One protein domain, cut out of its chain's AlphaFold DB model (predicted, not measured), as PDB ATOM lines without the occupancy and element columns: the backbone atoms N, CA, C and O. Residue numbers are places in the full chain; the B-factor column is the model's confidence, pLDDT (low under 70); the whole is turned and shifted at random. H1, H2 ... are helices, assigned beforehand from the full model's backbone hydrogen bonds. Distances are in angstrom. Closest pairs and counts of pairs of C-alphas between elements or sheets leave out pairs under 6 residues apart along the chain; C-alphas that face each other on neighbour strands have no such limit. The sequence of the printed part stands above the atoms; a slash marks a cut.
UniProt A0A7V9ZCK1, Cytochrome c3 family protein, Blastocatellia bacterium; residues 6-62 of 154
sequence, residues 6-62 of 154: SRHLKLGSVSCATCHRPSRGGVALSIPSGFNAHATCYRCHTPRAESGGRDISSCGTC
ATOM      1  N   SER A   6       5.082  15.487   7.051       93.12
ATOM      2  CA  SER A   6       3.739  15.952   6.703       93.12
ATOM      3  C   SER A   6       2.664  15.123   7.401       93.12
ATOM      4  O   SER A   6       1.682  15.669   7.901       93.12
ATOM      5  N   ARG A   7       2.872  13.806   7.505       90.38
ATOM      6  CA  ARG A   7       1.941  12.898   8.179       90.38
ATOM      7  C   ARG A   7       1.855  13.176   9.679       90.38
ATOM      8  O   ARG A   7       0.762  13.117  10.227       90.38
ATOM      9  N   HIS A   8       2.976  13.492  10.324       91.00
ATOM     10  CA  HIS A   8       3.001  13.783  11.761       91.00
ATOM     11  C   HIS A   8       2.433  15.170  12.072       91.00
ATOM     12  O   HIS A   8       1.648  15.306  13.002       91.00
ATOM     13  N   LEU A   9       2.745  16.181  11.257       92.12
ATOM     14  CA  LEU A   9       2.208  17.535  11.431       92.12
ATOM     15  C   LEU A   9       0.690  17.597  11.191       92.12
ATOM     16  O   LEU A   9      -0.013  18.329  11.883       92.12
ATOM     17  N   LYS A  10       0.155  16.776  10.275       90.81
ATOM     18  CA  LYS A  10      -1.295  16.668  10.022       90.81
ATOM     19  C   LYS A  10      -2.104  16.143  11.213       90.81
ATOM     20  O   LYS A  10      -3.317  16.313  11.213       90.81
ATOM     21  N   LEU A  11      -1.472  15.525  12.217       84.94
ATOM     22  CA  LEU A  11      -2.162  15.086  13.436       84.94
ATOM     23  C   LEU A  11      -2.582  16.264  14.332       84.94
ATOM     24  O   LEU A  11      -3.393  16.072  15.232       84.94
ATOM     25  N   GLY A  12      -2.018  17.462  14.132       80.44
ATOM     26  CA  GLY A  12      -2.331  18.676  14.900       80.44
ATOM     27  C   GLY A  12      -1.790  18.695  16.337       80.44
ATOM     28  O   GLY A  12      -1.553  19.765  16.885       80.44
ATOM     29  N   SER A  13      -1.527  17.531  16.935       83.50
ATOM     30  CA  SER A  13      -0.978  17.370  18.290       83.50
ATOM     31  C   SER A  13       0.555  17.279  18.350       83.50
ATOM     32  O   SER A  13       1.127  17.212  19.438       83.50
ATOM     33  N   VAL A  14       1.233  17.280  17.198       90.06
ATOM     34  CA  VAL A  14       2.694  17.172  17.081       90.06
ATOM     35  C   VAL A  14       3.238  18.411  16.375       90.06
ATOM     36  O   VAL A  14       2.790  18.754  15.284       90.06
ATOM     37  N   SER A  15       4.234  19.060  16.977       90.00
ATOM     38  CA  SER A  15       4.939  20.217  16.418       90.00
ATOM     39  C   SER A  15       6.436  19.938  16.271       90.00
ATOM     40  O   SER A  15       6.950  18.921  16.741       90.00
ATOM     41  N   CYS A  16       7.175  20.859  15.647       89.06
ATOM     42  CA  CYS A  16       8.626  20.742  15.475       89.06
ATOM     43  C   CYS A  16       9.339  20.498  16.818       89.06
ATOM     44  O   CYS A  16      10.207  19.632  16.917       89.06
ATOM     45  N   ALA A  17       8.917  21.221  17.861       87.81
ATOM     46  CA  ALA A  17       9.482  21.144  19.207       87.81
ATOM     47  C   ALA A  17       9.119  19.847  19.954       87.81
ATOM     48  O   ALA A  17       9.758  19.510  20.949       87.81
ATOM     49  N   THR A  18       8.116  19.095  19.482       88.88
ATOM     50  CA  THR A  18       7.766  17.787  20.054       88.88
ATOM     51  C   THR A  18       8.906  16.785  19.883       88.88
ATOM     52  O   THR A  18       9.160  15.979  20.779       88.88
ATOM     53  N   CYS A  19       9.606  16.834  18.748       86.69
ATOM     54  CA  CYS A  19      10.718  15.930  18.461       86.69
ATOM     55  C   CYS A  19      12.068  16.635  18.589       86.69
ATOM     56  O   CYS A  19      12.982  16.096  19.211       86.69
ATOM     57  N   HIS A  20      12.199  17.831  18.022       87.62
ATOM     58  CA  HIS A  20      13.468  18.535  17.982       87.62
ATOM     59  C   HIS A  20      13.711  19.364  19.236       87.62
ATOM     60  O   HIS A  20      12.823  20.053  19.735       87.62
ATOM     61  N   ARG A  21      14.963  19.368  19.693       82.88
ATOM     62  CA  ARG A  21      15.446  20.306  20.709       82.88
ATOM     63  C   ARG A  21      16.541  21.192  20.108       82.88
ATOM     64  O   ARG A  21      17.237  20.742  19.192       82.88
ATOM     65  N   PRO A  22      16.720  22.427  20.604       80.81
ATOM     66  CA  PRO A  22      17.860  23.249  20.222       80.81
ATOM     67  C   PRO A  22      19.170  22.509  20.518       80.81
ATOM     68  O   PRO A  22      19.385  22.022  21.630       80.81
ATOM     69  N   SER A  23      20.037  22.405  19.517       75.88
ATOM     70  CA  SER A  23      21.402  21.912  19.672       75.88
ATOM     71  C   SER A  23      22.240  22.924  20.458       75.88
ATOM     72  O   SER A  23      21.889  24.106  20.550       75.88
ATOM     73  N   ARG A  24      23.377  22.483  21.009       69.06
ATOM     74  CA  ARG A  24      24.345  23.393  21.644       69.06
ATOM     75  C   ARG A  24      24.751  24.462  20.618       69.06
ATOM     76  O   ARG A  24      25.295  24.118  19.575       69.06
ATOM     77  N   GLY A  25      24.438  25.728  20.902       67.81
ATOM     78  CA  GLY A  25      24.666  26.860  19.991       67.81
ATOM     79  C   GLY A  25      23.423  27.407  19.271       67.81
ATOM     80  O   GLY A  25      23.553  28.356  18.510       67.81
ATOM     81  N   GLY A  26      22.222  26.858  19.493       62.19
ATOM     82  CA  GLY A  26      20.938  27.511  19.167       62.19
ATOM     83  C   GLY A  26      20.530  27.584  17.686       62.19
ATOM     84  O   GLY A  26      19.359  27.801  17.402       62.19
ATOM     85  N   VAL A  27      21.450  27.350  16.749       61.97
ATOM     86  CA  VAL A  27      21.204  27.482  15.295       61.97
ATOM     87  C   VAL A  27      20.771  26.186  14.600       61.97
ATOM     88  O   VAL A  27      20.319  26.223  13.459       61.97
ATOM     89  N   ALA A  28      20.868  25.036  15.273       70.94
ATOM     90  CA  ALA A  28      20.471  23.741  14.721       70.94
ATOM     91  C   ALA A  28      19.478  23.024  15.643       70.94
ATOM     92  O   ALA A  28      19.641  23.023  16.860       70.94
ATOM     93  N   LEU A  29      18.472  22.379  15.058       73.94
ATOM     94  CA  LEU A  29      17.529  21.503  15.750       73.94
ATOM     95  C   LEU A  29      18.011  20.055  15.643       73.94
ATOM     96  O   LEU A  29      18.292  19.581  14.545       73.94
ATOM     97  N   SER A  30      18.078  19.328  16.760       77.12
ATOM     98  CA  SER A  30      18.533  17.934  16.766       77.12
ATOM     99  C   SER A  30      17.521  16.988  17.405       77.12
ATOM    100  O   SER A  30      16.769  17.343  18.314       77.12
ATOM    101  N   ILE A  31      17.516  15.761  16.889       76.81
ATOM    102  CA  ILE A  31      16.956  14.579  17.540       76.81
ATOM    103  C   ILE A  31      18.119  13.640  17.879       76.81
ATOM    104  O   ILE A  31      19.136  13.669  17.176       76.81
ATOM    105  N   PRO A  32      18.001  12.791  18.914       74.06
ATOM    106  CA  PRO A  32      18.946  11.701  19.113       74.06
ATOM    107  C   PRO A  32      19.089  10.891  17.822       74.06
ATOM    108  O   PRO A  32      18.090  10.474  17.236       74.06
ATOM    109  N   SER A  33      20.322  10.683  17.371       73.06
ATOM    110  CA  SER A  33      20.623   9.897  16.177       73.06
ATOM    111  C   SER A  33      20.967   8.447  16.537       73.06
ATOM    112  O   SER A  33      21.151   8.087  17.707       73.06
ATOM    113  N   GLY A  34      21.016   7.579  15.524       72.19
ATOM    114  CA  GLY A  34      21.309   6.160  15.712       72.19
ATOM    115  C   GLY A  34      20.255   5.450  16.567       72.19
ATOM    116  O   GLY A  34      19.057   5.686  16.429       72.19
ATOM    117  N   PHE A  35      20.692   4.558  17.457       70.38
ATOM    118  CA  PHE A  35      19.782   3.717  18.242       70.38
ATOM    119  C   PHE A  35      18.883   4.510  19.203       70.38
ATOM    120  O   PHE A  35      17.723   4.142  19.406       70.38
ATOM    121  N   ASN A  36      19.381   5.630  19.736       75.38
ATOM    122  CA  ASN A  36      18.631   6.480  20.661       75.38
ATOM    123  C   ASN A  36      17.452   7.202  19.987       75.38
ATOM    124  O   ASN A  36      16.565   7.689  20.689       75.38
ATOM    125  N   ALA A  37      17.382   7.226  18.650       79.31
ATOM    126  CA  ALA A  37      16.243   7.778  17.918       79.31
ATOM    127  C   ALA A  37      14.921   7.073  18.278       79.31
ATOM    128  O   ALA A  37      13.879   7.726  18.353       79.31
ATOM    129  N   HIS A  38      14.962   5.771  18.601       82.81
ATOM    130  CA  HIS A  38      13.782   5.019  19.037       82.81
ATOM    131  C   HIS A  38      13.107   5.636  20.265       82.81
ATOM    132  O   HIS A  38      11.884   5.641  20.340       82.81
ATOM    133  N   ALA A  39      13.874   6.215  21.195       82.06
ATOM    134  CA  ALA A  39      13.316   6.877  22.374       82.06
ATOM    135  C   ALA A  39      12.491   8.128  22.023       82.06
ATOM    136  O   ALA A  39      11.707   8.594  22.844       82.06
ATOM    137  N   THR A  40      12.654   8.681  20.818       86.06
ATOM    138  CA  THR A  40      11.814   9.771  20.305       86.06
ATOM    139  C   THR A  40      10.539   9.206  19.686       86.06
ATOM    140  O   THR A  40       9.448   9.642  20.041       86.06
ATOM    141  N   CYS A  41      10.653   8.185  18.831       86.25
ATOM    142  CA  CYS A  41       9.509   7.561  18.157       86.25
ATOM    143  C   CYS A  41       8.557   6.862  19.146       86.25
ATOM    144  O   CYS A  41       7.341   7.038  19.085       86.25
ATOM    145  N   TYR A  42       9.108   6.100  20.094       85.69
ATOM    146  CA  TYR A  42       8.346   5.293  21.050       85.69
ATOM    147  C   TYR A  42       7.669   6.098  22.161       85.69
ATOM    148  O   TYR A  42       6.939   5.517  22.955       85.69
ATOM    149  N   ARG A  43       7.827   7.430  22.197       87.19
ATOM    150  CA  ARG A  43       6.982   8.290  23.047       87.19
ATOM    151  C   ARG A  43       5.510   8.201  22.659       87.19
ATOM    152  O   ARG A  43       4.655   8.285  23.528       87.19
ATOM    153  N   CYS A  44       5.238   8.016  21.367       88.88
ATOM    154  CA  CYS A  44       3.882   7.886  20.835       88.88
ATOM    155  C   CYS A  44       3.642   6.503  20.210       88.88
ATOM    156  O   CYS A  44       2.548   5.965  20.317       88.88
ATOM    157  N   HIS A  45       4.665   5.886  19.609       87.94
ATOM    158  CA  HIS A  45       4.590   4.539  19.033       87.94
ATOM    159  C   HIS A  45       4.886   3.450  20.077       87.94
ATOM    160  O   HIS A  45       5.799   2.643  19.913       87.94
ATOM    161  N   THR A  46       4.153   3.445  21.187       84.19
ATOM    162  CA  THR A  46       4.291   2.422  22.235       84.19
ATOM    163  C   THR A  46       3.724   1.073  21.775       84.19
ATOM    164  O   THR A  46       2.964   1.022  20.806       84.19
ATOM    165  N   PRO A  47       4.065  -0.054  22.430       78.94
ATOM    166  CA  PRO A  47       3.434  -1.335  22.123       78.94
ATOM    167  C   PRO A  47       1.906  -1.224  22.183       78.94
ATOM    168  O   PRO A  47       1.369  -0.786  23.199       78.94
ATOM    169  N   ARG A  48       1.222  -1.675  21.120       74.81
ATOM    170  CA  ARG A  48      -0.241  -1.570  20.926       74.81
ATOM    171  C   ARG A  48      -0.769  -0.162  20.623       74.81
ATOM    172  O   ARG A  48      -1.977   0.037  20.645       74.81
ATOM    173  N   ALA A  49       0.094   0.808  20.323       85.62
ATOM    174  CA  ALA A  49      -0.363   2.074  19.762       85.62
ATOM    175  C   ALA A  49      -1.020   1.831  18.393       85.62
ATOM    176  O   ALA A  49      -0.450   1.155  17.531       85.62
ATOM    177  N   GLU A  50      -2.196   2.417  18.185       86.69
ATOM    178  CA  GLU A  50      -2.976   2.273  16.958       86.69
ATOM    179  C   GLU A  50      -3.266   3.628  16.311       86.69
ATOM    180  O   GLU A  50      -3.418   4.650  16.978       86.69
ATOM    181  N   SER A  51      -3.366   3.636  14.983       84.88
ATOM    182  CA  SER A  51      -3.840   4.786  14.212       84.88
ATOM    183  C   SER A  51      -4.731   4.295  13.079       84.88
ATOM    184  O   SER A  51      -4.290   3.521  12.228       84.88
ATOM    185  N   GLY A  52      -6.003   4.707  13.093       82.75
ATOM    186  CA  GLY A  52      -7.001   4.247  12.120       82.75
ATOM    187  C   GLY A  52      -7.208   2.727  12.137       82.75
ATOM    188  O   GLY A  52      -7.284   2.118  11.072       82.75
ATOM    189  N   GLY A  53      -7.207   2.111  13.326       81.06
ATOM    190  CA  GLY A  53      -7.373   0.659  13.509       81.06
ATOM    191  C   GLY A  53      -6.175  -0.187  13.064       81.06
ATOM    192  O   GLY A  53      -6.298  -1.400  12.908       81.06
ATOM    193  N   ARG A  54      -5.015   0.433  12.806       82.19
ATOM    194  CA  ARG A  54      -3.775  -0.263  12.437       82.19
ATOM    195  C   ARG A  54      -2.733  -0.083  13.531       82.19
ATOM    196  O   ARG A  54      -2.468   1.048  13.935       82.19
ATOM    197  N   ASP A  55      -2.104  -1.180  13.943       83.38
ATOM    198  CA  ASP A  55      -0.951  -1.169  14.847       83.38
ATOM    199  C   ASP A  55       0.212  -0.399  14.201       83.38
ATOM    200  O   ASP A  55       0.795  -0.823  13.198       83.38
ATOM    201  N   ILE A  56       0.537   0.757  14.780       86.38
ATOM    202  CA  ILE A  56       1.635   1.626  14.341       86.38
ATOM    203  C   ILE A  56       2.921   1.379  15.128       86.38
ATOM    204  O   ILE A  56       3.932   2.026  14.856       86.38
ATOM    205  N   SER A  57       2.910   0.452  16.084       82.00
ATOM    206  CA  SER A  57       4.072   0.117  16.909       82.00
ATOM    207  C   SER A  57       5.057  -0.806  16.189       82.00
ATOM    208  O   SER A  57       6.211  -0.920  16.601       82.00
ATOM    209  N   SER A  58       4.627  -1.468  15.107       83.25
ATOM    210  CA  SER A  58       5.439  -2.456  14.392       83.25
ATOM    211  C   SER A  58       6.722  -1.867  13.794       83.25
ATOM    212  O   SER A  58       6.710  -0.803  13.176       83.25
ATOM    213  N   CYS A  59       7.825  -2.617  13.879       81.25
ATOM    214  CA  CYS A  59       9.118  -2.252  13.291       81.25
ATOM    215  C   CYS A  59       9.009  -1.858  11.807       81.25
ATOM    216  O   CYS A  59       9.697  -0.942  11.353       81.25
ATOM    217  N   GLY A  60       8.129  -2.535  11.055       82.06
ATOM    218  CA  GLY A  60       7.910  -2.298   9.626       82.06
ATOM    219  C   GLY A  60       7.258  -0.956   9.288       82.06
ATOM    220  O   GLY A  60       7.345  -0.505   8.148       82.06
ATOM    221  N   THR A  61       6.651  -0.289  10.272       85.69
ATOM    222  CA  THR A  61       6.092   1.059  10.109       85.69
ATOM    223  C   THR A  61       7.197   2.067   9.784       85.69
ATOM    224  O   THR A  61       7.046   2.885   8.878       85.69
ATOM    225  N   CYS A  62       8.338   1.966  10.476       84.94
ATOM    226  CA  CYS A  62       9.461   2.900  10.343       84.94
ATOM    227  C   CYS A  62      10.650   2.297   9.590       84.94
ATOM    228  O   CYS A  62      11.483   3.020   9.049       84.94
TER     229      CYS A  62
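What this domain is: This is residues 6 to 62 of the 154 residues of the protein "Cytochrome c3 family protein" of Blastocatellia bacterium (UniProt A0A7V9ZCK1). This is little regular structure: a loose, loop-rich chain whose two long loops, residues 20 to 33 and 42 to 58, fold back on themselves at opposite ends, with H2 and H3 between those ends. The printed part has 57 residues with four named helices, H1 to H4 in chain order, and no named strand: class all helix, with under half of the residues in named elements. It is loose, radius of gyration of the C-alphas 13.0 A, and only just flat, spanning 42 by 26 by 14 A.

Where its parts are: Find C-alpha 6 at (3.739, 15.952, 6.703), where H1, residues 6 to 9, begins. Next come H2, residues 16 to 19, and H3, residues 34 to 41, 12.1 A long. H4, residues 59 to 62, ends at C-alpha 62, (9.461, 2.900, 10.343).

How they stand to each other: H2 and H3 are close but not clearly touching; their closest C-alphas, Cys 19 and Thr 40, are 6.5 A apart. H1 and H2 are only just apart, closest 8.2 A. H3 and H4 are apart. In H3, 1 of 4 O i to N i+4 pairs and 5 of 5 O i to N i+3 pairs are within hydrogen-bond range; H1, H2 and H4 are too short for an O i to N i+4 pair.

The domain as a whole: Look at Gly 25 and Gly 53, whose C-alphas are the two farthest apart, 41.9 A. The printed part has no cut; the links H2 to H3 and H3 to H4 are long. Residues 24 to 27 have pLDDT under 70.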